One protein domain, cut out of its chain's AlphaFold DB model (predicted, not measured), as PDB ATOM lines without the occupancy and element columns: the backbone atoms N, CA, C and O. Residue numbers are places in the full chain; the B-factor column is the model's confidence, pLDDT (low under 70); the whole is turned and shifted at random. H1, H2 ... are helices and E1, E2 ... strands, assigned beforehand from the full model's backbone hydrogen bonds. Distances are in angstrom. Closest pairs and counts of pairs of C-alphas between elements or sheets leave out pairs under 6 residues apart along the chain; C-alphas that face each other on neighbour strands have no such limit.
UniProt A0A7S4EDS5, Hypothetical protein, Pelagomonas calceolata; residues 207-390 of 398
ATOM      1  N   ARG A 207       6.023 -49.430  53.069       97.19
ATOM      2  CA  ARG A 207       4.732 -49.274  53.762       97.19
ATOM      3  C   ARG A 207       4.458 -47.815  54.119       97.19
ATOM      4  O   ARG A 207       3.317 -47.382  53.986       97.19
ATOM      5  N   GLY A 208       5.481 -47.059  54.522       97.44
ATOM      6  CA  GLY A 208       5.390 -45.617  54.767       97.44
ATOM      7  C   GLY A 208       4.929 -44.861  53.527       97.44
ATOM      8  O   GLY A 208       3.933 -44.142  53.588       97.44
ATOM      9  N   VAL A 209       5.559 -45.122  52.376       97.44
ATOM     10  CA  VAL A 209       5.125 -44.587  51.072       97.44
ATOM     11  C   VAL A 209       3.665 -44.947  50.781       97.44
ATOM     12  O   VAL A 209       2.870 -44.077  50.426       97.44
ATOM     13  N   ARG A 210       3.283 -46.219  50.967       96.38
ATOM     14  CA  ARG A 210       1.907 -46.684  50.739       96.38
ATOM     15  C   ARG A 210       0.894 -45.970  51.630       96.38
ATOM     16  O   ARG A 210      -0.198 -45.635  51.179       96.38
ATOM     17  N   PHE A 211       1.200 -45.776  52.908       95.75
ATOM     18  CA  PHE A 211       0.276 -45.101  53.815       95.75
ATOM     19  C   PHE A 211       0.199 -43.601  53.542       95.75
ATOM     20  O   PHE A 211      -0.903 -43.050  53.558       95.75
ATOM     21  N   ALA A 212       1.322 -42.962  53.205       96.12
ATOM     22  CA  ALA A 212       1.353 -41.564  52.794       96.12
ATOM     23  C   ALA A 212       0.494 -41.338  51.539       96.12
ATOM     24  O   ALA A 212      -0.296 -40.393  51.494       96.12
ATOM     25  N   SER A 213       0.567 -42.241  50.553       94.69
ATOM     26  CA  SER A 213      -0.256 -42.161  49.341       94.69
ATOM     27  C   SER A 213      -1.738 -42.451  49.588       94.69
ATOM     28  O   SER A 213      -2.603 -41.769  49.041       94.69
ATOM     29  N   ARG A 214      -2.052 -43.445  50.428       92.94
ATOM     30  CA  ARG A 214      -3.430 -43.888  50.694       92.94
ATOM     31  C   ARG A 214      -4.215 -42.939  51.596       92.94
ATOM     32  O   ARG A 214      -5.420 -42.773  51.392       92.94
ATOM     33  N   TYR A 215      -3.566 -42.378  52.614       92.50
ATOM     34  CA  TYR A 215      -4.223 -41.560  53.638       92.50
ATOM     35  C   TYR A 215      -3.905 -40.073  53.528       92.50
ATOM     36  O   TYR A 215      -4.579 -39.267  54.159       92.50
ATOM     37  N   GLY A 216      -2.909 -39.691  52.727       93.44
ATOM     38  CA  GLY A 216      -2.471 -38.301  52.644       93.44
ATOM     39  C   GLY A 216      -1.636 -37.852  53.849       93.44
ATOM     40  O   GLY A 216      -1.348 -36.665  53.971       93.44
ATOM     41  N   PHE A 217      -1.202 -38.773  54.708       95.94
ATOM     42  CA  PHE A 217      -0.431 -38.456  55.911       95.94
ATOM     43  C   PHE A 217       1.000 -38.034  55.594       95.94
ATOM     44  O   PHE A 217       1.617 -38.570  54.677       95.94
ATOM     45  N   ALA A 218       1.531 -37.069  56.338       97.38
ATOM     46  CA  ALA A 218       2.928 -36.665  56.276       97.38
ATOM     47  C   ALA A 218       3.831 -37.753  56.874       97.38
ATOM     48  O   ALA A 218       3.429 -38.468  57.788       97.38
ATOM     49  N   LEU A 219       5.055 -37.873  56.369       97.81
ATOM     50  CA  LEU A 219       6.080 -38.713  56.985       97.81
ATOM     51  C   LEU A 219       6.793 -37.905  58.071       97.81
ATOM     52  O   LEU A 219       7.127 -36.741  57.844       97.81
ATOM     53  N   ASP A 220       7.031 -38.516  59.232       97.81
ATOM     54  CA  ASP A 220       7.870 -37.915  60.268       97.81
ATOM     55  C   ASP A 220       9.271 -37.592  59.703       97.81
ATOM     56  O   ASP A 220       9.824 -38.411  58.956       97.81
ATOM     57  N   PRO A 221       9.860 -36.418  60.010       97.38
ATOM     58  CA  PRO A 221      11.169 -36.041  59.481       97.38
ATOM     59  C   PRO A 221      12.268 -37.061  59.788       97.38
ATOM     60  O   PRO A 221      13.020 -37.412  58.884       97.38
ATOM     61  N   GLY A 222      12.307 -37.609  61.008       97.75
ATOM     62  CA  GLY A 222      13.301 -38.613  61.390       97.75
ATOM     63  C   GLY A 222      13.105 -39.932  60.641       97.75
ATOM     64  O   GLY A 222      14.073 -40.583  60.256       97.75
ATOM     65  N   PHE A 223      11.853 -40.303  60.354       98.00
ATOM     66  CA  PHE A 223      11.563 -41.441  59.479       98.00
ATOM     67  C   PHE A 223      12.052 -41.206  58.049       98.00
ATOM     68  O   PHE A 223      12.693 -42.080  57.465       98.00
ATOM     69  N   ALA A 224      11.785 -40.023  57.491       97.69
ATOM     70  CA  ALA A 224      12.229 -39.677  56.147       97.69
ATOM     71  C   ALA A 224      13.764 -39.639  56.036       97.69
ATOM     72  O   ALA A 224      14.313 -40.166  55.071       97.69
ATOM     73  N   GLU A 225      14.451 -39.074  57.032       97.75
ATOM     74  CA  GLU A 225      15.915 -39.070  57.126       97.75
ATOM     75  C   GLU A 225      16.484 -40.489  57.216       97.75
ATOM     76  O   GLU A 225      17.439 -40.816  56.514       97.75
ATOM     77  N   ALA A 226      15.869 -41.367  58.011       97.56
ATOM     78  CA  ALA A 226      16.310 -42.751  58.117       97.56
ATOM     79  C   ALA A 226      16.134 -43.533  56.803       97.56
ATOM     80  O   ALA A 226      16.987 -44.353  56.468       97.56
ATOM     81  N   CYS A 227      15.085 -43.269  56.015       96.38
ATOM     82  CA  CYS A 227      14.930 -43.878  54.689       96.38
ATOM     83  C   CYS A 227      16.059 -43.508  53.712       96.38
ATOM     84  O   CYS A 227      16.398 -44.322  52.853       96.38
ATOM     85  N   LEU A 228      16.654 -42.317  53.853       94.00
ATOM     86  CA  LEU A 228      17.758 -41.850  53.005       94.00
ATOM     87  C   LEU A 228      19.089 -42.561  53.296       94.00
ATOM     88  O   LEU A 228      20.045 -42.409  52.533       94.00
ATOM     89  N   LEU A 229      19.174 -43.343  54.374       94.06
ATOM     90  CA  LEU A 229      20.397 -44.039  54.755       94.06
ATOM     91  C   LEU A 229      20.744 -45.167  53.759       94.06
ATOM     92  O   LEU A 229      19.903 -46.036  53.486       94.06
ATOM     93  N   PRO A 230      21.989 -45.231  53.246       90.94
ATOM     94  CA  PRO A 230      22.418 -46.289  52.329       90.94
ATOM     95  C   PRO A 230      22.221 -47.707  52.879       90.94
ATOM     96  O   PRO A 230      21.850 -48.616  52.135       90.94
ATOM     97  N   GLU A 231      22.422 -47.909  54.182       93.38
ATOM     98  CA  GLU A 231      22.219 -49.196  54.846       93.38
ATOM     99  C   GLU A 231      20.756 -49.658  54.832       93.38
ATOM    100  O   GLU A 231      20.510 -50.859  54.735       93.38
ATOM    101  N   VAL A 232      19.785 -48.736  54.853       93.31
ATOM    102  CA  VAL A 232      18.357 -49.075  54.741       93.31
ATOM    103  C   VAL A 232      18.047 -49.556  53.328       93.31
ATOM    104  O   VAL A 232      17.389 -50.583  53.156       93.31
ATOM    105  N   ARG A 233      18.587 -48.886  52.300       89.94
ATOM    106  CA  ARG A 233      18.451 -49.336  50.904       89.94
ATOM    107  C   ARG A 233      19.096 -50.701  50.680       89.94
ATOM    108  O   ARG A 233      18.500 -51.572  50.045       89.94
ATOM    109  N   ALA A 234      20.295 -50.907  51.225       88.50
ATOM    110  CA  ALA A 234      20.986 -52.190  51.160       88.50
ATOM    111  C   ALA A 234      20.192 -53.295  51.877       88.50
ATOM    112  O   ALA A 234      20.026 -54.386  51.331       88.50
ATOM    113  N   ALA A 235      19.635 -53.003  53.057       91.12
ATOM    114  CA  ALA A 235      18.786 -53.931  53.794       91.12
ATOM    115  C   ALA A 235      17.497 -54.264  53.025       91.12
ATOM    116  O   ALA A 235      17.120 -55.433  52.971       91.12
ATOM    117  N   LEU A 236      16.850 -53.283  52.384       90.44
ATOM    118  CA  LEU A 236      15.666 -53.501  51.545       90.44
ATOM    119  C   LEU A 236      15.960 -54.477  50.400       90.44
ATOM    120  O   LEU A 236      15.172 -55.387  50.154       90.44
ATOM    121  N   LEU A 237      17.110 -54.328  49.741       86.12
ATOM    122  CA  LEU A 237      17.543 -55.231  48.672       86.12
ATOM    123  C   LEU A 237      17.901 -56.635  49.182       86.12
ATOM    124  O   LEU A 237      17.642 -57.614  48.485       86.12
ATOM    125  N   ALA A 238      18.500 -56.739  50.368       87.56
ATOM    126  CA  ALA A 238      19.016 -58.000  50.899       87.56
ATOM    127  C   ALA A 238      17.969 -58.834  51.656       87.56
ATOM    128  O   ALA A 238      18.004 -60.061  51.594       87.56
ATOM    129  N   LYS A 239      17.056 -58.190  52.394       89.88
ATOM    130  CA  LYS A 239      16.150 -58.854  53.348       89.88
ATOM    131  C   LYS A 239      14.724 -59.049  52.828       89.88
ATOM    132  O   LYS A 239      13.975 -59.838  53.401       89.88
ATOM    133  N   VAL A 240      14.313 -58.329  51.782       90.00
ATOM    134  CA  VAL A 240      12.909 -58.296  51.339       90.00
ATOM    135  C   VAL A 240      12.752 -58.952  49.978       90.00
ATOM    136  O   VAL A 240      13.408 -58.583  49.006       90.00
ATOM    137  N   SER A 241      11.823 -59.905  49.885       90.00
ATOM    138  CA  SER A 241      11.514 -60.543  48.610       90.00
ATOM    139  C   SER A 241      10.867 -59.569  47.621       90.00
ATOM    140  O   SER A 241      10.132 -58.644  47.987       90.00
ATOM    141  N   ARG A 242      11.095 -59.815  46.331       87.31
ATOM    142  CA  ARG A 242      10.563 -58.993  45.237       87.31
ATOM    143  C   ARG A 242       9.036 -59.014  45.174       87.31
ATOM    144  O   ARG A 242       8.422 -58.000  44.859       87.31
ATOM    145  N   GLU A 243       8.414 -60.121  45.569       88.69
ATOM    146  CA  GLU A 243       6.963 -60.256  45.707       88.69
ATOM    147  C   GLU A 243       6.405 -59.291  46.764       88.69
ATOM    148  O   GLU A 243       5.385 -58.635  46.534       88.69
ATOM    149  N   ARG A 244       7.077 -59.167  47.920       92.06
ATOM    150  CA  ARG A 244       6.654 -58.257  48.998       92.06
ATOM    151  C   ARG A 244       6.832 -56.795  48.592       92.06
ATOM    152  O   ARG A 244       5.917 -56.006  48.818       92.06
ATOM    153  N   VAL A 245       7.945 -56.458  47.933       91.50
ATOM    154  CA  VAL A 245       8.158 -55.128  47.328       91.50
ATOM    155  C   VAL A 245       7.035 -54.810  46.339       91.50
ATOM    156  O   VAL A 245       6.375 -53.782  46.464       91.50
ATOM    157  N   GLY A 246       6.757 -55.724  45.406       90.62
ATOM    158  CA  GLY A 246       5.694 -55.582  44.415       90.62
ATOM    159  C   GLY A 246       4.316 -55.327  45.024       90.62
ATOM    160  O   GLY A 246       3.599 -54.439  44.563       90.62
ATOM    161  N   LYS A 247       3.961 -56.049  46.097       92.44
ATOM    162  CA  LYS A 247       2.691 -55.864  46.817       92.44
ATOM    163  C   LYS A 247       2.572 -54.469  47.435       92.44
ATOM    164  O   LYS A 247       1.512 -53.853  47.331       92.44
ATOM    165  N   GLU A 248       3.633 -53.970  48.067       95.12
ATOM    166  CA  GLU A 248       3.632 -52.635  48.676       95.12
ATOM    167  C   GLU A 248       3.583 -51.523  47.619       95.12
ATOM    168  O   GLU A 248       2.749 -50.624  47.726       95.12
ATOM    169  N   VAL A 249       4.377 -51.631  46.548       91.94
ATOM    170  CA  VAL A 249       4.375 -50.673  45.428       91.94
ATOM    171  C   VAL A 249       3.019 -50.639  44.737       91.94
ATOM    172  O   VAL A 249       2.451 -49.567  44.540       91.94
ATOM    173  N   TRP A 250       2.460 -51.803  44.402       91.75
ATOM    174  CA  TRP A 250       1.133 -51.871  43.798       91.75
ATOM    175  C   TRP A 250       0.076 -51.264  44.722       91.75
ATOM    176  O   TRP A 250      -0.751 -50.481  44.268       91.75
ATOM    177  N   GLY A 251       0.132 -51.567  46.022       91.69
ATOM    178  CA  GLY A 251      -0.762 -50.970  47.011       91.69
ATOM    179  C   GLY A 251      -0.624 -49.450  47.122       91.69
ATOM    180  O   GLY A 251      -1.622 -48.776  47.361       91.69
ATOM    181  N   ALA A 252       0.581 -48.903  46.936       92.75
ATOM    182  CA  ALA A 252       0.827 -47.464  46.971       92.75
ATOM    183  C   ALA A 252       0.277 -46.749  45.724       92.75
ATOM    184  O   ALA A 252      -0.264 -45.646  45.839       92.75
ATOM    185  N   LEU A 253       0.380 -47.394  44.555       90.25
ATOM    186  CA  LEU A 253      -0.081 -46.872  43.263       90.25
ATOM    187  C   LEU A 253      -1.582 -47.083  43.021       90.25
ATOM    188  O   LEU A 253      -2.204 -46.279  42.333       90.25
ATOM    189  N   ALA A 254      -2.180 -48.138  43.580       90.06
ATOM    190  CA  ALA A 254      -3.602 -48.463  43.449       90.06
ATOM    191  C   ALA A 254      -4.477 -47.613  44.394       90.06
ATOM    192  O   ALA A 254      -5.269 -48.132  45.185       90.06
ATOM    193  N   THR A 255      -4.300 -46.294  44.335       87.81
ATOM    194  CA  THR A 255      -5.011 -45.287  45.134       87.81
ATOM    195  C   THR A 255      -5.642 -44.233  44.209       87.81
ATOM    196  O   THR A 255      -5.839 -44.489  43.019       87.81
ATOM    197  N   SER A 256      -6.033 -43.064  44.727       87.88
ATOM    198  CA  SER A 256      -6.477 -41.956  43.868       87.88
ATOM    199  C   SER A 256      -5.325 -41.477  42.968       87.88
ATOM    200  O   SER A 256      -4.167 -41.673  43.332       87.88
ATOM    201  N   PRO A 257      -5.582 -40.804  41.831       84.00
ATOM    202  CA  PRO A 257      -4.513 -40.266  40.982       84.00
ATOM    203  C   PRO A 257      -3.502 -39.397  41.747       84.00
ATOM    204  O   PRO A 257      -2.296 -39.546  41.566       84.00
ATOM    205  N   ALA A 258      -3.984 -38.555  42.669       86.94
ATOM    206  CA  ALA A 258      -3.136 -37.748  43.544       86.94
ATOM    207  C   ALA A 258      -2.323 -38.598  44.539       86.94
ATOM    208  O   ALA A 258      -1.142 -38.331  44.753       86.94
ATOM    209  N   GLY A 259      -2.924 -39.645  45.115       90.56
ATOM    210  CA  GLY A 259      -2.216 -40.595  45.973       90.56
ATOM    211  C   GLY A 259      -1.131 -41.351  45.206       90.56
ATOM    212  O   GLY A 259       0.017 -41.392  45.634       90.56
ATOM    213  N   ALA A 260      -1.458 -41.877  44.029       88.75
ATOM    214  CA  ALA A 260      -0.523 -42.604  43.181       88.75
ATOM    215  C   ALA A 260       0.648 -41.713  42.737       88.75
ATOM    216  O   ALA A 260       1.799 -42.136  42.800       88.75
ATOM    217  N   ALA A 261       0.372 -40.459  42.365       86.62
ATOM    218  CA  ALA A 261       1.399 -39.460  42.084       86.62
ATOM    219  C   ALA A 261       2.302 -39.204  43.298       86.62
ATOM    220  O   ALA A 261       3.526 -39.215  43.172       86.62
ATOM    221  N   ARG A 262       1.705 -39.052  44.485       91.44
ATOM    222  CA  ARG A 262       2.448 -38.904  45.735       91.44
ATOM    223  C   ARG A 262       3.321 -40.119  46.041       91.44
ATOM    224  O   ARG A 262       4.442 -39.941  46.489       91.44
ATOM    225  N   ALA A 263       2.849 -41.340  45.786       93.00
ATOM    226  CA  ALA A 263       3.649 -42.546  45.999       93.00
ATOM    227  C   ALA A 263       4.958 -42.502  45.198       93.00
ATOM    228  O   ALA A 263       6.020 -42.811  45.733       93.00
ATOM    229  N   VAL A 264       4.885 -42.093  43.929       88.25
ATOM    230  CA  VAL A 264       6.068 -41.962  43.068       88.25
ATOM    231  C   VAL A 264       6.999 -40.861  43.573       88.25
ATOM    232  O   VAL A 264       8.208 -41.077  43.638       88.25
ATOM    233  N   ASP A 265       6.454 -39.712  43.981       88.56
ATOM    234  CA  ASP A 265       7.274 -38.621  44.516       88.56
ATOM    235  C   ASP A 265       7.951 -38.987  45.846       88.56
ATOM    236  O   ASP A 265       9.129 -38.700  46.020       88.56
ATOM    237  N   GLU A 266       7.270 -39.686  46.755       93.56
ATOM    238  CA  GLU A 266       7.870 -40.136  48.017       93.56
ATOM    239  C   GLU A 266       8.943 -41.209  47.778       93.56
ATOM    240  O   GLU A 266      10.000 -41.148  48.399       93.56
ATOM    241  N   LEU A 267       8.742 -42.150  46.840       91.31
ATOM    242  CA  LEU A 267       9.795 -43.108  46.457       91.31
ATOM    243  C   LEU A 267      11.064 -42.388  45.992       91.31
ATOM    244  O   LEU A 267      12.162 -42.777  46.380       91.31
ATOM    245  N   ARG A 268      10.901 -41.328  45.196       87.38
ATOM    246  CA  ARG A 268      11.994 -40.490  44.700       87.38
ATOM    247  C   ARG A 268      12.643 -39.680  45.826       87.38
ATOM    248  O   ARG A 268      13.854 -39.727  46.008       87.38
ATOM    249  N   ARG A 269      11.843 -38.947  46.606       89.00
ATOM    250  CA  ARG A 269      12.302 -38.064  47.692       89.00
ATOM    251  C   ARG A 269      13.051 -38.826  48.782       89.00
ATOM    252  O   ARG A 269      13.971 -38.271  49.366       89.00
ATOM    253  N   LEU A 270      12.650 -40.065  49.050       92.62
ATOM    254  CA  LEU A 270      13.279 -40.947  50.035       92.62
ATOM    255  C   LEU A 270      14.424 -41.790  49.451       92.62
ATOM    256  O   LEU A 270      14.982 -42.615  50.169       92.62
ATOM    257  N   GLN A 271      14.760 -41.619  48.167       89.38
ATOM    258  CA  GLN A 271      15.771 -42.409  47.451       89.38
ATOM    259  C   GLN A 271      15.531 -43.927  47.502       89.38
ATOM    260  O   GLN A 271      16.455 -44.740  47.547       89.38
ATOM    261  N   LEU A 272      14.266 -44.341  47.539       89.81
ATOM    262  CA  LEU A 272      13.877 -45.749  47.573       89.81
ATOM    263  C   LEU A 272      13.602 -46.298  46.176       89.81
ATOM    264  O   LEU A 272      13.434 -47.510  46.026       89.81
ATOM    265  N   ALA A 273      13.508 -45.444  45.161       83.69
ATOM    266  CA  ALA A 273      13.067 -45.827  43.833       83.69
ATOM    267  C   ALA A 273      14.091 -46.751  43.162       83.69
ATOM    268  O   ALA A 273      13.708 -47.806  42.651       83.69
ATOM    269  N   SER A 274      15.385 -46.451  43.284       75.00
ATOM    270  CA  SER A 274      16.463 -47.343  42.848       75.00
ATOM    271  C   SER A 274      16.357 -48.735  43.486       75.00
ATOM    272  O   SER A 274      16.327 -49.728  42.768       75.00
ATOM    273  N   ALA A 275      16.193 -48.856  44.806       80.75
ATOM    274  CA  ALA A 275      16.037 -50.154  45.481       80.75
ATOM    275  C   ALA A 275      14.714 -50.872  45.122       80.75
ATOM    276  O   ALA A 275      14.636 -52.106  45.053       80.75
ATOM    277  N   THR A 276      13.667 -50.095  44.852       84.19
ATOM    278  CA  THR A 276      12.321 -50.583  44.533       84.19
ATOM    279  C   THR A 276      12.224 -51.119  43.113       84.19
ATOM    280  O   THR A 276      11.638 -52.181  42.901       84.19
ATOM    281  N   PHE A 277      12.802 -50.418  42.141       77.44
ATOM    282  CA  PHE A 277      12.699 -50.743  40.720       77.44
ATOM    283  C   PHE A 277      13.944 -51.443  40.168       77.44
ATOM    284  O   PHE A 277      13.855 -52.062  39.109       77.44
ATOM    285  N   ARG A 278      15.066 -51.478  40.904       67.50
ATOM    286  CA  ARG A 278      16.174 -52.404  40.621       67.50
ATOM    287  C   ARG A 278      15.635 -53.823  40.762       67.50
ATOM    288  O   ARG A 278      15.201 -54.243  41.834       67.50
ATOM    289  N   GLY A 279      15.513 -54.504  39.628       53.41
ATOM    290  CA  GLY A 279      14.490 -55.531  39.468       53.41
ATOM    291  C   GLY A 279      14.932 -56.849  38.866       53.41
ATOM    292  O   GLY A 279      14.056 -57.647  38.569       53.41
ATOM    293  N   VAL A 280      16.224 -57.121  38.704       48.03
ATOM    294  CA  VAL A 280      16.684 -58.503  38.527       48.03
ATOM    295  C   VAL A 280      18.046 -58.621  39.181       48.03
ATOM    296  O   VAL A 280      18.847 -57.691  39.082       48.03
ATOM    297  N   GLY A 281      18.295 -59.725  39.886       44.00
ATOM    298  CA  GLY A 281      19.609 -59.981  40.459       44.00
ATOM    299  C   GLY A 281      20.669 -59.788  39.381       44.00
ATOM    300  O   GLY A 281      20.508 -60.285  38.264       44.00
ATOM    301  N   ALA A 282      21.738 -59.066  39.713       39.94
ATOM    302  CA  ALA A 282      22.874 -58.859  38.826       39.94
ATOM    303  C   ALA A 282      23.332 -60.172  38.170       39.94
ATOM    304  O   ALA A 282      23.735 -60.146  37.024       39.94
ATOM    305  N   ALA A 283      23.167 -61.322  38.840       39.66
ATOM    306  CA  ALA A 283      23.457 -62.659  38.318       39.66
ATOM    307  C   ALA A 283      22.418 -63.238  37.324       39.66
ATOM    308  O   ALA A 283      22.800 -63.976  36.421       39.66
ATOM    309  N   GLU A 284      21.124 -62.915  37.445       40.44
ATOM    310  CA  GLU A 284      20.073 -63.376  36.514       40.44
ATOM    311  C   GLU A 284      19.965 -62.475  35.267       40.44
ATOM    312  O   GLU A 284      19.557 -62.947  34.206       40.44
ATOM    313  N   LEU A 285      20.398 -61.206  35.359       40.50
ATOM    314  CA  LEU A 285      20.542 -60.282  34.222       40.50
ATOM    315  C   LEU A 285      21.980 -60.015  33.762       40.50
ATOM    316  O   LEU A 285      22.165 -59.261  32.804       40.50
ATOM    317  N   ALA A 286      22.980 -60.675  34.354       38.53
ATOM    318  CA  ALA A 286      24.404 -60.578  33.989       38.53
ATOM    319  C   ALA A 286      24.698 -60.866  32.502       38.53
ATOM    320  O   ALA A 286      25.828 -60.706  32.057       38.53
ATOM    321  N   GLY A 287      23.707 -61.311  31.726       41.75
ATOM    322  CA  GLY A 287      23.870 -61.686  30.329       41.75
ATOM    323  C   GLY A 287      23.816 -60.563  29.291       41.75
ATOM    324  O   GLY A 287      24.345 -60.805  28.215       41.75
ATOM    325  N   ALA A 288      23.180 -59.410  29.549       44.66
ATOM    326  CA  ALA A 288      23.218 -58.187  28.718       44.66
ATOM    327  C   ALA A 288      21.964 -57.344  28.980       44.66
ATOM    328  O   ALA A 288      20.877 -57.712  28.524       44.66
ATOM    329  N   ALA A 289      22.104 -56.172  29.602       48.25
ATOM    330  CA  ALA A 289      21.335 -55.058  29.067       48.25
ATOM    331  C   ALA A 289      21.951 -54.733  27.700       48.25
ATOM    332  O   ALA A 289      23.173 -54.706  27.609       48.25
ATOM    333  N   ARG A 290      21.186 -54.548  26.628       53.75
ATOM    334  CA  ARG A 290      21.771 -54.043  25.372       53.75
ATOM    335  C   ARG A 290      21.663 -52.528  25.358       53.75
ATOM    336  O   ARG A 290      20.571 -52.016  25.577       53.75
ATOM    337  N   ALA A 291      22.775 -51.834  25.144       55.62
ATOM    338  CA  ALA A 291      22.763 -50.418  24.800       55.62
ATOM    339  C   ALA A 291      22.256 -50.228  23.353       55.62
ATOM    340  O   ALA A 291      22.217 -51.199  22.586       55.62
ATOM    341  N   PRO A 292      21.879 -49.000  22.949       51.12
ATOM    342  CA  PRO A 292      21.402 -48.713  21.591       51.12
ATOM    343  C   PRO A 292      22.384 -49.126  20.480       51.12
ATOM    344  O   PRO A 292      21.973 -49.369  19.349       51.12
ATOM    345  N   ASP A 293      23.674 -49.226  20.807       57.34
ATOM    346  CA  ASP A 293      24.773 -49.647  19.933       57.34
ATOM    347  C   ASP A 293      25.011 -51.175  19.914       57.34
ATOM    348  O   ASP A 293      25.870 -51.664  19.179       57.34
ATOM    349  N   GLY A 294      24.242 -51.948  20.689       56.62
ATOM    350  CA  GLY A 294      24.340 -53.405  20.786       56.62
ATOM    351  C   GLY A 294      25.338 -53.924  21.827       56.62
ATOM    352  O   GLY A 294      25.459 -55.143  21.976       56.62
ATOM    353  N   GLY A 295      26.019 -53.041  22.568       52.28
ATOM    354  CA  GLY A 295      26.933 -53.420  23.647       52.28
ATOM    355  C   GLY A 295      26.202 -54.015  24.856       52.28
ATOM    356  O   GLY A 295      25.118 -53.562  25.220       52.28
ATOM    357  N   ALA A 296      26.787 -55.037  25.490       52.41
ATOM    358  CA  ALA A 296      26.280 -55.566  26.754       52.41
ATOM    359  C   ALA A 296      26.648 -54.612  27.904       52.41
ATOM    360  O   ALA A 296      27.825 -54.411  28.194       52.41
ATOM    361  N   VAL A 297      25.644 -54.049  28.569       48.62
ATOM    362  CA  VAL A 297      25.778 -53.180  29.738       48.62
ATOM    363  C   VAL A 297      25.290 -53.949  30.971       48.62
ATOM    364  O   VAL A 297      24.196 -54.522  30.945       48.62
ATOM    365  N   PRO A 298      26.068 -54.008  32.066       49.09
ATOM    366  CA  PRO A 298      25.571 -54.509  33.342       49.09
ATOM    367  C   PRO A 298      24.338 -53.708  33.782       49.09
ATOM    368  O   PRO A 298      24.369 -52.476  33.792       49.09
ATOM    369  N   LEU A 299      23.243 -54.368  34.180       46.31
ATOM    370  CA  LEU A 299      22.060 -53.627  34.650       46.31
ATOM    371  C   LEU A 299      22.420 -52.714  35.835       46.31
ATOM    372  O   LEU A 299      21.901 -51.609  35.950       46.31
ATOM    373  N   ASP A 300      23.380 -53.136  36.663       46.34
ATOM    374  CA  ASP A 300      23.905 -52.342  37.771       46.34
ATOM    375  C   ASP A 300      24.524 -51.015  37.329       46.34
ATOM    376  O   ASP A 300      24.392 -50.049  38.069       46.34
ATOM    377  N   THR A 301      25.128 -50.919  36.138       45.81
ATOM    378  CA  THR A 301      25.658 -49.648  35.603       45.81
ATOM    379  C   THR A 301      24.571 -48.733  35.040       45.81
ATOM    380  O   THR A 301      24.710 -47.521  35.146       45.81
ATOM    381  N   VAL A 302      23.460 -49.290  34.536       46.53
ATOM    382  CA  VAL A 302      22.263 -48.495  34.187       46.53
ATOM    383  C   VAL A 302      21.648 -47.888  35.454       46.53
ATOM    384  O   VAL A 302      21.213 -46.746  35.442       46.53
ATOM    385  N   TYR A 303      21.669 -48.619  36.576       49.91
ATOM    386  CA  TYR A 303      21.123 -48.135  37.850       49.91
ATOM    387  C   TYR A 303      22.106 -47.345  38.724       49.91
ATOM    388  O   TYR A 303      21.666 -46.596  39.588       49.91
ATOM    389  N   ALA A 304      23.420 -47.531  38.580       46.03
ATOM    390  CA  ALA A 304      24.427 -46.832  39.387       46.03
ATOM    391  C   ALA A 304      24.578 -45.356  38.991       46.03
ATOM    392  O   ALA A 304      25.081 -44.571  39.789       46.03
ATOM    393  N   ALA A 305      24.118 -44.978  37.793       44.31
ATOM    394  CA  ALA A 305      24.102 -43.593  37.332       44.31
ATOM    395  C   ALA A 305      23.090 -42.705  38.091       44.31
ATOM    396  O   ALA A 305      23.255 -41.490  38.101       44.31
ATOM    397  N   ASP A 306      22.103 -43.304  38.771       50.53
ATOM    398  CA  ASP A 306      21.006 -42.623  39.483       50.53
ATOM    399  C   ASP A 306      20.953 -43.015  40.975       50.53
ATOM    400  O   ASP A 306      19.882 -43.173  41.557       50.53
ATOM    401  N   ALA A 307      22.107 -43.196  41.628       52.22
ATOM    402  CA  ALA A 307      22.177 -43.645  43.028       52.22
ATOM    403  C   ALA A 307      21.386 -42.766  44.026       52.22
ATOM    404  O   ALA A 307      21.017 -43.250  45.098       52.22
ATOM    405  N   ASP A 308      21.102 -41.519  43.645       60.34
ATOM    406  CA  ASP A 308      20.434 -40.524  44.479       60.34
ATOM    407  C   ASP A 308      18.973 -40.245  44.075       60.34
ATOM    408  O   ASP A 308      18.359 -39.358  44.661       60.34
ATOM    409  N   ASP A 309      18.401 -40.961  43.091       67.88
ATOM    410  CA  ASP A 309      17.015 -40.800  42.585       67.88
ATOM    411  C   ASP A 309      16.604 -39.330  42.268       67.88
ATOM    412  O   ASP A 309      15.426 -38.977  42.201       67.88
ATOM    413  N   THR A 310      17.570 -38.428  42.060       65.31
ATOM    414  CA  THR A 310      17.358 -36.976  41.874       65.31
ATOM    415  C   THR A 310      17.690 -36.479  40.465       65.31
ATOM    416  O   THR A 310      17.643 -35.274  40.213       65.31
ATOM    417  N   GLY A 311      18.030 -37.382  39.541       66.88
ATOM    418  CA  GLY A 311      18.414 -37.064  38.164       66.88
ATOM    419  C   GLY A 311      17.276 -36.533  37.277       66.88
ATOM    420  O   GLY A 311      16.091 -36.586  37.615       66.88
ATOM    421  N   GLY A 312      17.632 -36.041  36.086       65.50
ATOM    422  CA  GLY A 312      16.691 -35.501  35.090       65.50
ATOM    423  C   GLY A 312      15.497 -36.413  34.747       65.50
ATOM    424  O   GLY A 312      14.365 -35.920  34.721       65.50
ATOM    425  N   PRO A 313      15.685 -37.731  34.545       67.56
ATOM    426  CA  PRO A 313      14.572 -38.648  34.291       67.56
ATOM    427  C   PRO A 313      13.581 -38.751  35.464       67.56
ATOM    428  O   PRO A 313      12.368 -38.838  35.254       67.56
ATOM    429  N   TRP A 314      14.067 -38.658  36.704       72.38
ATOM    430  CA  TRP A 314      13.230 -38.619  37.906       72.38
ATOM    431  C   TRP A 314      12.451 -37.304  38.037       72.38
ATOM    432  O   TRP A 314      11.304 -37.309  38.486       72.38
ATOM    433  N   LEU A 315      13.015 -36.180  37.580       69.12
ATOM    434  CA  LEU A 315      12.290 -34.905  37.488       69.12
ATOM    435  C   LEU A 315      11.160 -34.962  36.450       69.12
ATOM    436  O   LEU A 315      10.069 -34.444  36.697       69.12
ATOM    437  N   LEU A 316      11.386 -35.616  35.306       69.56
ATOM    438  CA  LEU A 316      10.330 -35.852  34.318       69.56
ATOM    439  C   LEU A 316       9.218 -36.734  34.900       69.56
ATOM    440  O   LEU A 316       8.042 -36.397  34.762       69.56
ATOM    441  N   SER A 317       9.585 -37.804  35.614       75.19
ATOM    442  CA  SER A 317       8.640 -38.649  36.353       75.19
ATOM    443  C   SER A 317       7.761 -37.830  37.303       75.19
ATOM    444  O   SER A 317       6.533 -37.908  37.228       75.19
ATOM    445  N   ALA A 318       8.372 -36.957  38.111       72.69
ATOM    446  CA  ALA A 318       7.655 -36.076  39.029       72.69
ATOM    447  C   ALA A 318       6.682 -35.127  38.302       72.69
ATOM    448  O   ALA A 318       5.542 -34.962  38.736       72.69
ATOM    449  N   ARG A 319       7.080 -34.552  37.158       73.19
ATOM    450  CA  ARG A 319       6.197 -33.700  36.337       73.19
ATOM    451  C   ARG A 319       5.001 -34.474  35.785       73.19
ATOM    452  O   ARG A 319       3.877 -33.980  35.848       73.19
ATOM    453  N   CYS A 320       5.216 -35.688  35.281       73.12
ATOM    454  CA  CYS A 320       4.129 -36.537  34.795       73.12
ATOM    455  C   CYS A 320       3.178 -36.947  35.931       73.12
ATOM    456  O   CYS A 320       1.961 -36.960  35.747       73.12
ATOM    457  N   CYS A 321       3.708 -37.223  37.125       78.75
ATOM    458  CA  CYS A 321       2.908 -37.463  38.324       78.75
ATOM    459  C   CYS A 321       2.094 -36.231  38.739       78.75
ATOM    460  O   CYS A 321       0.920 -36.376  39.070       78.75
ATOM    461  N   ALA A 322       2.658 -35.023  38.666       77.50
ATOM    462  CA  ALA A 322       1.924 -33.790  38.945       77.50
ATOM    463  C   ALA A 322       0.749 -33.588  37.969       77.50
ATOM    464  O   ALA A 322      -0.366 -33.308  38.404       77.50
ATOM    465  N   ALA A 323       0.963 -33.827  36.669       73.50
ATOM    466  CA  ALA A 323      -0.102 -33.777  35.664       73.50
ATOM    467  C   ALA A 323      -1.194 -34.841  35.913       73.50
ATOM    468  O   ALA A 323      -2.390 -34.569  35.788       73.50
ATOM    469  N   LEU A 324      -0.798 -36.053  36.325       76.88
ATOM    470  CA  LEU A 324      -1.736 -37.107  36.726       76.88
ATOM    471  C   LEU A 324      -2.569 -36.691  37.950       76.88
ATOM    472  O   LEU A 324      -3.781 -36.898  37.961       76.88
ATOM    473  N   ALA A 325      -1.939 -36.080  38.956       79.25
ATOM    474  CA  ALA A 325      -2.613 -35.589  40.157       79.25
ATOM    475  C   ALA A 325      -3.595 -34.447  39.855       79.25
ATOM    476  O   ALA A 325      -4.666 -34.394  40.456       79.25
ATOM    477  N   ALA A 326      -3.255 -33.573  38.903       78.50
ATOM    478  CA  ALA A 326      -4.095 -32.465  38.454       78.50
ATOM    479  C   ALA A 326      -5.293 -32.905  37.584       78.50
ATOM    480  O   ALA A 326      -6.122 -32.076  37.216       78.50
ATOM    481  N   GLY A 327      -5.407 -34.196  37.242       69.50
ATOM    482  CA  GLY A 327      -6.462 -34.700  36.354       69.50
ATOM    483  C   GLY A 327      -6.277 -34.294  34.887       69.50
ATOM    484  O   GLY A 327      -7.191 -34.441  34.075       69.50
ATOM    485  N   GLU A 328      -5.090 -33.802  34.531       69.00
ATOM    486  CA  GLU A 328      -4.726 -33.444  33.155       69.00
ATOM    487  C   GLU A 328      -4.495 -34.695  32.294       69.00
ATOM    488  O   GLU A 328      -4.563 -34.651  31.065       69.00
ATOM    489  N   ALA A 329      -4.264 -35.842  32.935       64.88
ATOM    490  CA  ALA A 329      -4.154 -37.126  32.268       64.88
ATOM    491  C   ALA A 329      -5.549 -37.675  31.904       64.88
ATOM    492  O   ALA A 329      -6.365 -38.002  32.769       64.88
ATOM    493  N   GLN A 330      -5.818 -37.792  30.601       58.16
ATOM    494  CA  GLN A 330      -7.120 -38.194  30.065       58.16
ATOM    495  C   GLN A 330      -6.974 -39.282  29.001       58.16
ATOM    496  O   GLN A 330      -5.993 -39.335  28.256       58.16
ATOM    497  N   THR A 331      -7.982 -40.145  28.914       58.09
ATOM    498  CA  THR A 331      -8.198 -41.006  27.749       58.09
ATOM    499  C   THR A 331      -8.953 -40.228  26.670       58.09
ATOM    500  O   THR A 331      -9.535 -39.179  26.939       58.09
ATOM    501  N   ALA A 332      -9.045 -40.780  25.458       52.69
ATOM    502  CA  ALA A 332      -9.913 -40.222  24.415       52.69
ATOM    503  C   ALA A 332     -11.406 -40.145  24.823       52.69
ATOM    504  O   ALA A 332     -12.169 -39.436  24.177       52.69
ATOM    505  N   ALA A 333     -11.819 -40.863  25.876       52.22
ATOM    506  CA  ALA A 333     -13.194 -40.939  26.368       52.22
ATOM    507  C   ALA A 333     -13.439 -40.155  27.678       52.22
ATOM    508  O   ALA A 333     -14.533 -40.243  28.231       52.22
ATOM    509  N   GLY A 334     -12.451 -39.404  28.188       59.50
ATOM    510  CA  GLY A 334     -12.559 -38.628  29.434       59.50
ATOM    511  C   GLY A 334     -11.495 -38.979  30.491       59.50
ATOM    512  O   GLY A 334     -10.462 -39.564  30.143       59.50
ATOM    513  N   PRO A 335     -11.712 -38.619  31.775       59.84
ATOM    514  CA  PRO A 335     -10.754 -38.848  32.863       59.84
ATOM    515  C   PRO A 335     -10.339 -40.318  32.990       59.84
ATOM    516  O   PRO A 335     -11.153 -41.214  32.767       59.84
ATOM    517  N   LEU A 336      -9.080 -40.575  33.365       63.88
ATOM    518  CA  LEU A 336      -8.565 -41.938  33.529       63.88
ATOM    519  C   LEU A 336      -9.309 -42.684  34.656       63.88
ATOM    520  O   LEU A 336      -9.268 -42.239  35.806       63.88
ATOM    521  N   PRO A 337      -9.927 -43.848  34.377       63.19
ATOM    522  CA  PRO A 337     -10.385 -44.768  35.417       63.19
ATOM    523  C   PRO A 337      -9.255 -45.121  36.395       63.19
ATOM    524  O   PRO A 337      -8.092 -45.166  36.004       63.19
ATOM    525  N   THR A 338      -9.561 -45.469  37.651       62.69
ATOM    526  CA  THR A 338      -8.543 -45.736  38.695       62.69
ATOM    527  C   THR A 338      -7.493 -46.770  38.286       62.69
ATOM    528  O   THR A 338      -6.307 -46.601  38.569       62.69
ATOM    529  N   ARG A 339      -7.898 -47.838  37.585       70.75
ATOM    530  CA  ARG A 339      -6.964 -48.844  37.055       70.75
ATOM    531  C   ARG A 339      -6.010 -48.241  36.023       70.75
ATOM    532  O   ARG A 339      -4.823 -48.557  36.043       70.75
ATOM    533  N   ASP A 340      -6.509 -47.363  35.166       73.31
ATOM    534  CA  ASP A 340      -5.709 -46.693  34.144       73.31
ATOM    535  C   ASP A 340      -4.824 -45.610  34.769       73.31
ATOM    536  O   ASP A 340      -3.677 -45.460  34.362       73.31
ATOM    537  N   ALA A 341      -5.284 -44.943  35.832       72.75
ATOM    538  CA  ALA A 341      -4.470 -44.041  36.645       72.75
ATOM    539  C   ALA A 341      -3.355 -44.785  37.404       72.75
ATOM    540  O   ALA A 341      -2.231 -44.299  37.474       72.75
ATOM    541  N   THR A 342      -3.628 -45.993  37.908       81.31
ATOM    542  CA  THR A 342      -2.613 -46.862  38.535       81.31
ATOM    543  C   THR A 342      -1.533 -47.241  37.522       81.31
ATOM    544  O   THR A 342      -0.340 -47.139  37.800       81.31
ATOM    545  N   LEU A 343      -1.950 -47.654  36.320       81.25
ATOM    546  CA  LEU A 343      -1.038 -47.974  35.222       81.25
ATOM    547  C   LEU A 343      -0.267 -46.741  34.737       81.25
ATOM    548  O   LEU A 343       0.908 -46.866  34.408       81.25
ATOM    549  N   ALA A 344      -0.898 -45.564  34.728       77.31
ATOM    550  CA  ALA A 344      -0.262 -44.293  34.405       77.31
ATOM    551  C   ALA A 344       0.804 -43.916  35.437       77.31
ATOM    552  O   ALA A 344       1.922 -43.586  35.063       77.31
ATOM    553  N   ALA A 345       0.499 -44.027  36.730       83.12
ATOM    554  CA  ALA A 345       1.465 -43.770  37.791       83.12
ATOM    555  C   ALA A 345       2.640 -44.758  37.738       83.12
ATOM    556  O   ALA A 345       3.792 -44.356  37.883       83.12
ATOM    557  N   LEU A 346       2.365 -46.037  37.456       85.12
ATOM    558  CA  LEU A 346       3.407 -47.036  37.220       85.12
ATOM    559  C   LEU A 346       4.268 -46.673  36.003       85.12
ATOM    560  O   LEU A 346       5.486 -46.802  36.060       85.12
ATOM    561  N   ALA A 347       3.658 -46.189  34.917       78.25
ATOM    562  CA  ALA A 347       4.387 -45.697  33.753       78.25
ATOM    563  C   ALA A 347       5.301 -44.523  34.124       78.25
ATOM    564  O   ALA A 347       6.478 -44.549  33.774       78.25
ATOM    565  N   CYS A 348       4.792 -43.546  34.890       78.12
ATOM    566  CA  CYS A 348       5.587 -42.425  35.389       78.12
ATOM    567  C   CYS A 348       6.783 -42.908  36.208       78.12
ATOM    568  O   CYS A 348       7.906 -42.472  35.970       78.12
ATOM    569  N   ALA A 349       6.560 -43.827  37.147       81.00
ATOM    570  CA  ALA A 349       7.604 -44.360  38.019       81.00
ATOM    571  C   ALA A 349       8.718 -45.088  37.247       81.00
ATOM    572  O   ALA A 349       9.852 -45.157  37.708       81.00
ATOM    573  N   LEU A 350       8.396 -45.624  36.067       78.44
ATOM    574  CA  LEU A 350       9.320 -46.365  35.212       78.44
ATOM    575  C   LEU A 350       9.901 -45.520  34.067       78.44
ATOM    576  O   LEU A 350      10.701 -46.053  33.298       78.44
ATOM    577  N   LEU A 351       9.539 -44.235  33.941       73.69
ATOM    578  CA  LEU A 351      10.118 -43.313  32.951       73.69
ATOM    579  C   LEU A 351      11.652 -43.259  32.997       73.69
ATOM    580  O   LEU A 351      12.249 -43.307  31.922       73.69
ATOM    581  N   PRO A 352      12.310 -43.251  34.178       72.12
ATOM    582  CA  PRO A 352      13.772 -43.324  34.253       72.12
ATOM    583  C   PRO A 352      14.369 -44.564  33.583       72.12
ATOM    584  O   PRO A 352      15.530 -44.575  33.204       72.12
ATOM    585  N   LEU A 353      13.563 -45.611  33.402       68.69
ATOM    586  CA  LEU A 353      13.966 -46.883  32.807       68.69
ATOM    587  C   LEU A 353      13.519 -47.008  31.347       68.69
ATOM    588  O   LEU A 353      13.709 -48.056  30.735       68.69
ATOM    589  N   ALA A 354      12.867 -45.982  30.799       64.94
ATOM    590  CA  ALA A 354      12.255 -46.004  29.477       64.94
ATOM    591  C   ALA A 354      13.203 -45.533  28.359       64.94
ATOM    592  O   ALA A 354      12.724 -45.193  27.276       64.94
ATOM    593  N   GLU A 355      14.520 -45.525  28.596       64.06
ATOM    594  CA  GLU A 355      15.489 -45.133  27.572       64.06
ATOM    595  C   GLU A 355      15.359 -46.002  26.306       64.06
ATOM    596  O   GLU A 355      15.379 -47.240  26.388       64.06
ATOM    597  N   PRO A 356      15.208 -45.381  25.119       58.91
ATOM    598  CA  PRO A 356      15.111 -46.110  23.862       58.91
ATOM    599  C   PRO A 356      16.339 -46.994  23.625       58.91
ATOM    600  O   PRO A 356      17.468 -46.529  23.702       58.91
ATOM    601  N   GLY A 357      16.113 -48.266  23.287       57.62
ATOM    602  CA  GLY A 357      17.180 -49.226  22.982       57.62
ATOM    603  C   GLY A 357      17.698 -50.016  24.184       57.62
ATOM    604  O   GLY A 357      18.338 -51.039  23.971       57.62
ATOM    605  N   CYS A 358      17.359 -49.624  25.417       62.44
ATOM    606  CA  CYS A 358      17.742 -50.362  26.618       62.44
ATOM    607  C   CYS A 358      16.809 -51.565  26.868       62.44
ATOM    608  O   CYS A 358      15.639 -51.430  27.252       62.44
ATOM    609  N   GLU A 359      17.336 -52.776  26.670       68.31
ATOM    610  CA  GLU A 359      16.595 -54.036  26.824       68.31
ATOM    611  C   GLU A 359      17.284 -55.004  27.779       68.31
ATOM    612  O   GLU A 359      18.495 -55.149  27.738       68.31
ATOM    613  N   ALA A 360      16.498 -55.711  28.589       68.88
ATOM    614  CA  ALA A 360      16.919 -56.831  29.422       68.88
ATOM    615  C   ALA A 360      16.565 -58.168  28.753       68.88
ATOM    616  O   ALA A 360      15.568 -58.279  28.040       68.88
ATOM    617  N   LEU A 361      17.341 -59.216  29.018       66.12
ATOM    618  CA  LEU A 361      16.992 -60.569  28.587       66.12
ATOM    619  C   LEU A 361      16.001 -61.202  29.569       66.12
ATOM    620  O   LEU A 361      16.254 -61.257  30.769       66.12
ATOM    621  N   ASP A 362      14.870 -61.703  29.066       67.06
ATOM    622  CA  ASP A 362      13.953 -62.500  29.886       67.06
ATOM    623  C   ASP A 362      14.546 -63.889  30.210       67.06
ATOM    624  O   ASP A 362      15.576 -64.298  29.671       67.06
ATOM    625  N   ARG A 363      13.859 -64.677  31.050       65.00
ATOM    626  CA  ARG A 363      14.254 -66.065  31.379       65.00
ATOM    627  C   ARG A 363      14.428 -66.979  30.155       65.00
ATOM    628  O   ARG A 363      15.074 -68.018  30.249       65.00
ATOM    629  N   LYS A 364      13.845 -66.617  29.008       69.50
ATOM    630  CA  LYS A 364      13.962 -67.326  27.724       69.50
ATOM    631  C   LYS A 364      15.010 -66.686  26.802       69.50
ATOM    632  O   LYS A 364      15.040 -67.007  25.617       69.50
ATOM    633  N   ARG A 365      15.858 -65.794  27.329       70.62
ATOM    634  CA  ARG A 365      16.886 -65.022  26.612       70.62
ATOM    635  C   ARG A 365      16.340 -64.163  25.471       70.62
ATOM    636  O   ARG A 365      17.044 -63.902  24.498       70.62
ATOM    637  N   ARG A 366      15.087 -63.719  25.568       73.62
ATOM    638  CA  ARG A 366      14.492 -62.810  24.585       73.62
ATOM    639  C   ARG A 366      14.647 -61.365  25.049       73.62
ATOM    640  O   ARG A 366      14.386 -61.097  26.226       73.62
ATOM    641  N   PRO A 367      15.004 -60.439  24.146       73.12
ATOM    642  CA  PRO A 367      15.051 -59.028  24.487       73.12
ATOM    643  C   PRO A 367      13.672 -58.537  24.934       73.12
ATOM    644  O   PRO A 367      12.650 -58.785  24.294       73.12
ATOM    645  N   THR A 368      13.646 -57.910  26.101       73.56
ATOM    646  CA  THR A 368      12.461 -57.378  26.762       73.56
ATOM    647  C   THR A 368      12.828 -56.005  27.296       73.56
ATOM    648  O   THR A 368      13.754 -55.907  28.099       73.56
ATOM    649  N   PRO A 369      12.124 -54.926  26.925       76.06
ATOM    650  CA  PRO A 369      12.600 -53.614  27.347       76.06
ATOM    651  C   PRO A 369      12.540 -53.456  28.883       76.06
ATOM    652  O   PRO A 369      11.745 -54.136  29.556       76.06
ATOM    653  N   LEU A 370      13.368 -52.586  29.457       73.00
ATOM    654  CA  LEU A 370      13.586 -52.554  30.911       73.00
ATOM    655  C   LEU A 370      12.312 -52.376  31.758       73.00
ATOM    656  O   LEU A 370      12.123 -53.170  32.684       73.00
ATOM    657  N   PRO A 371      11.352 -51.482  31.424       77.00
ATOM    658  CA  PRO A 371      10.165 -51.288  32.263       77.00
ATOM    659  C   PRO A 371       9.314 -52.557  32.427       77.00
ATOM    660  O   PRO A 371       8.720 -52.802  33.474       77.00
ATOM    661  N   GLN A 372       9.279 -53.411  31.398       77.75
ATOM    662  CA  GLN A 372       8.483 -54.639  31.408       77.75
ATOM    663  C   GLN A 372       9.208 -55.742  32.173       77.75
ATOM    664  O   GLN A 372       8.546 -56.517  32.862       77.75
ATOM    665  N   ALA A 373      10.539 -55.800  32.070       75.62
ATOM    666  CA  ALA A 373      11.357 -56.695  32.877       75.62
ATOM    667  C   ALA A 373      11.222 -56.351  34.367       75.62
ATOM    668  O   ALA A 373      10.920 -57.234  35.161       75.62
ATOM    669  N   VAL A 374      11.303 -55.070  34.739       79.19
ATOM    670  CA  VAL A 374      11.112 -54.619  36.128       79.19
ATOM    671  C   VAL A 374       9.719 -54.948  36.648       79.19
ATOM    672  O   VAL A 374       9.594 -55.494  37.740       79.19
ATOM    673  N   CYS A 375       8.661 -54.708  35.869       80.94
ATOM    674  CA  CYS A 375       7.309 -55.081  36.289       80.94
ATOM    675  C   CYS A 375       7.169 -56.589  36.543       80.94
ATOM    676  O   CYS A 375       6.569 -56.987  37.537       80.94
ATOM    677  N   LYS A 376       7.694 -57.427  35.642       78.56
ATOM    678  CA  LYS A 376       7.511 -58.885  35.699       78.56
ATOM    679  C   LYS A 376       8.437 -59.568  36.695       78.56
ATOM    680  O   LYS A 376       7.990 -60.432  37.434       78.56
ATOM    681  N   GLU A 377       9.714 -59.213  36.696       75.75
ATOM    682  CA  GLU A 377      10.742 -59.898  37.481       75.75
ATOM    683  C   GLU A 377      11.041 -59.165  38.790       75.75
ATOM    684  O   GLU A 377      11.181 -59.815  39.825       75.75
ATOM    685  N   GLY A 378      11.046 -57.830  38.763       77.25
ATOM    686  CA  GLY A 378      11.341 -56.993  39.926       77.25
ATOM    687  C   GLY A 378      10.145 -56.785  40.844       77.25
ATOM    688  O   GLY A 378      10.277 -56.880  42.055       77.25
ATOM    689  N   LEU A 379       8.963 -56.535  40.289       83.62
ATOM    690  CA  LEU A 379       7.743 -56.296  41.067       83.62
ATOM    691  C   LEU A 379       6.779 -57.488  41.047       83.62
ATOM    692  O   LEU A 379       5.740 -57.439  41.697       83.62
ATOM    693  N   LYS A 380       7.094 -58.547  40.286       84.06
ATOM    694  CA  LYS A 380       6.266 -59.761  40.162       84.06
ATOM    695  C   LYS A 380       4.803 -59.465  39.793       84.06
ATOM    696  O   LYS A 380       3.885 -60.180  40.189       84.06
ATOM    697  N   LEU A 381       4.577 -58.410  39.008       82.62
ATOM    698  CA  LEU A 381       3.250 -58.004  38.551       82.62
ATOM    699  C   LEU A 381       2.762 -58.890  37.390       82.62
ATOM    700  O   LEU A 381       3.570 -59.382  36.593       82.62
ATOM    701  N   PRO A 382       1.434 -59.045  37.212       78.19
ATOM    702  CA  PRO A 382       0.874 -59.785  36.086       78.19
ATOM    703  C   PRO A 382       1.366 -59.262  34.725       78.19
ATOM    704  O   PRO A 382       1.439 -58.056  34.485       78.19
ATOM    705  N   GLY A 383       1.644 -60.166  33.780       68.94
ATOM    706  CA  GLY A 383       2.278 -59.814  32.500       68.94
ATOM    707  C   GLY A 383       1.503 -58.819  31.620       68.94
ATOM    708  O   GLY A 383       2.119 -58.096  30.832       68.94
ATOM    709  N   ARG A 384       0.172 -58.750  31.770       67.94
ATOM    710  CA  ARG A 384      -0.686 -57.760  31.100       67.94
ATOM    711  C   ARG A 384      -0.409 -56.342  31.614       67.94
ATOM    712  O   ARG A 384      -0.129 -55.462  30.812       67.94
ATOM    713  N   THR A 385      -0.337 -56.164  32.935       71.31
ATOM    714  CA  THR A 385       0.004 -54.897  33.609       71.31
ATOM    715  C   THR A 385       1.332 -54.326  33.109       71.31
ATOM    716  O   THR A 385       1.412 -53.157  32.745       71.31
ATOM    717  N   ALA A 386       2.355 -55.178  32.994       61.16
ATOM    718  CA  ALA A 386       3.683 -54.793  32.510       61.16
ATOM    719  C   ALA A 386       3.695 -54.295  31.050       61.16
ATOM    720  O   ALA A 386       4.562 -53.520  30.652       61.16
ATOM    721  N   THR A 387       2.762 -54.783  30.230       62.19
ATOM    722  CA  THR A 387       2.654 -54.422  28.808       62.19
ATOM    723  C   THR A 387       1.805 -53.162  28.629       62.19
ATOM    724  O   THR A 387       2.124 -52.324  27.786       62.19
ATOM    725  N   ASP A 388       0.765 -53.009  29.449       67.44
ATOM    726  CA  ASP A 388      -0.159 -51.877  29.407       67.44
ATOM    727  C   ASP A 388       0.475 -50.591  29.962       67.44
ATOM    728  O   ASP A 388       0.270 -49.525  29.386       67.44
ATOM    729  N   ALA A 389       1.329 -50.682  30.992       62.31
ATOM    730  CA  ALA A 389       2.035 -49.525  31.561       62.31
ATOM    731  C   ALA A 389       2.861 -48.743  30.518       62.31
ATOM    732  O   ALA A 389       3.005 -47.534  30.609       62.31
ATOM    733  N   ARG A 390       3.349 -49.398  29.457       59.16
ATOM    734  CA  ARG A 390       4.087 -48.727  28.367       59.16
ATOM    735  C   ARG A 390       3.224 -47.972  27.370       59.16
ATOM    736  O   ARG A 390       3.745 -47.234  26.541       59.16
TER     737      ARG A 390
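This is residues 207 to 390 of the 398 residues of the protein "Hypothetical protein" of Pelagomonas calceolata (UniProt A0A7S4EDS5). A body of helices has the three-helix bundle H5, H9 and H10 at one end and a looser head at the other, where the small hairpin of strands E1 and E2 lies near the short helices H7 and H8 and a long loop. H1 and H4 pack on H5, the helical hairpin H11 and H12 joins the head to the body, and H2 and H3 make one side. The printed part has 184 residues, mostly helix, with twelve named helices and two strands in the order H1 to H10, E1, E2, H11, H12; the sheet, order E1 - E2, is antiparallel. It is compact, with a radius of gyration of the C-alphas of 15.8 A and spans of 44 by 42 by 28 A.

E1, residues 359 to 361, and E2, residues 367 to 369, form an antiparallel hairpin; N 360 and O 368 are within hydrogen-bond range at 2.8 A. H11, residues 370 to 378, follows E2 by a tight link. It forms a helical hairpin with H12, residues 383 to 390, at a shallow tilt of 31 degrees, closest C-alphas Gln 372 and Ala 386, 4.9 A. H10, residues 338 to 349, touches H12 with residues 343 to 347 alone, closest C-alphas Ala 347 and Ala 389, 5.0 A. H5, residues 257 to 269, H9, residues 312 to 325, and H10 form an up and down bundle, each running against the one before. H5 and H9 touch at a shallow tilt of 22 degrees, opposite ways, closest C-alphas Ala 258 and Ala 325, 4.1 A. H9 and H10, a helical hairpin, stand at 17 degrees, closest C-alphas Ser 317 and Cys 348, 5.0 A. H1, residues 207 to 215, touches H5, closest C-alphas Ser 213 and Gly 259, 4.2 A. H4, residues 242 to 253, touches H1 with residues 248 to 253 alone, closest C-alphas Arg 210 and Ala 252, 4.0 A. H3, residues 230 to 239, touches H6, residues 273 to 277, closest C-alphas Arg 233 and Ala 275, 6.0 A. H2, residues 221 to 227, touches no helix. H7, residues 282 to 285, and H8, residues 299 to 304, only just touch, with 3 pairs of C-alphas within 8 A; the closest are Ala 282 and Asp 300, 6.7 A. Every O i to N i+4 pair is within hydrogen-bond range in H1 to H6 and H8 to H11, and 3 of 4 in H12; H7 is too short for such a pair, and its one O i to N i+3 pair is not within range.

H1 begins at C-alpha 207 (4.732, -49.274, 53.762), and H12 ends at C-alpha 390 (4.087, -48.727, 28.367). From first to last C-alpha H9 is 20.0 A long, H5 18.2 A, H4 16.3 A and H10 16.2 A.

The C-alphas of Glu 231 and Ala 333, the two farthest apart, are 46.2 A from each other. The printed part has no cut. The links H7 to H8 and H9 to H10 are long. Mean pLDDT of the printed part is 75.1; 69 residues are under 70, among them residues 278 to 313, 327 to 338 and 353 to 364.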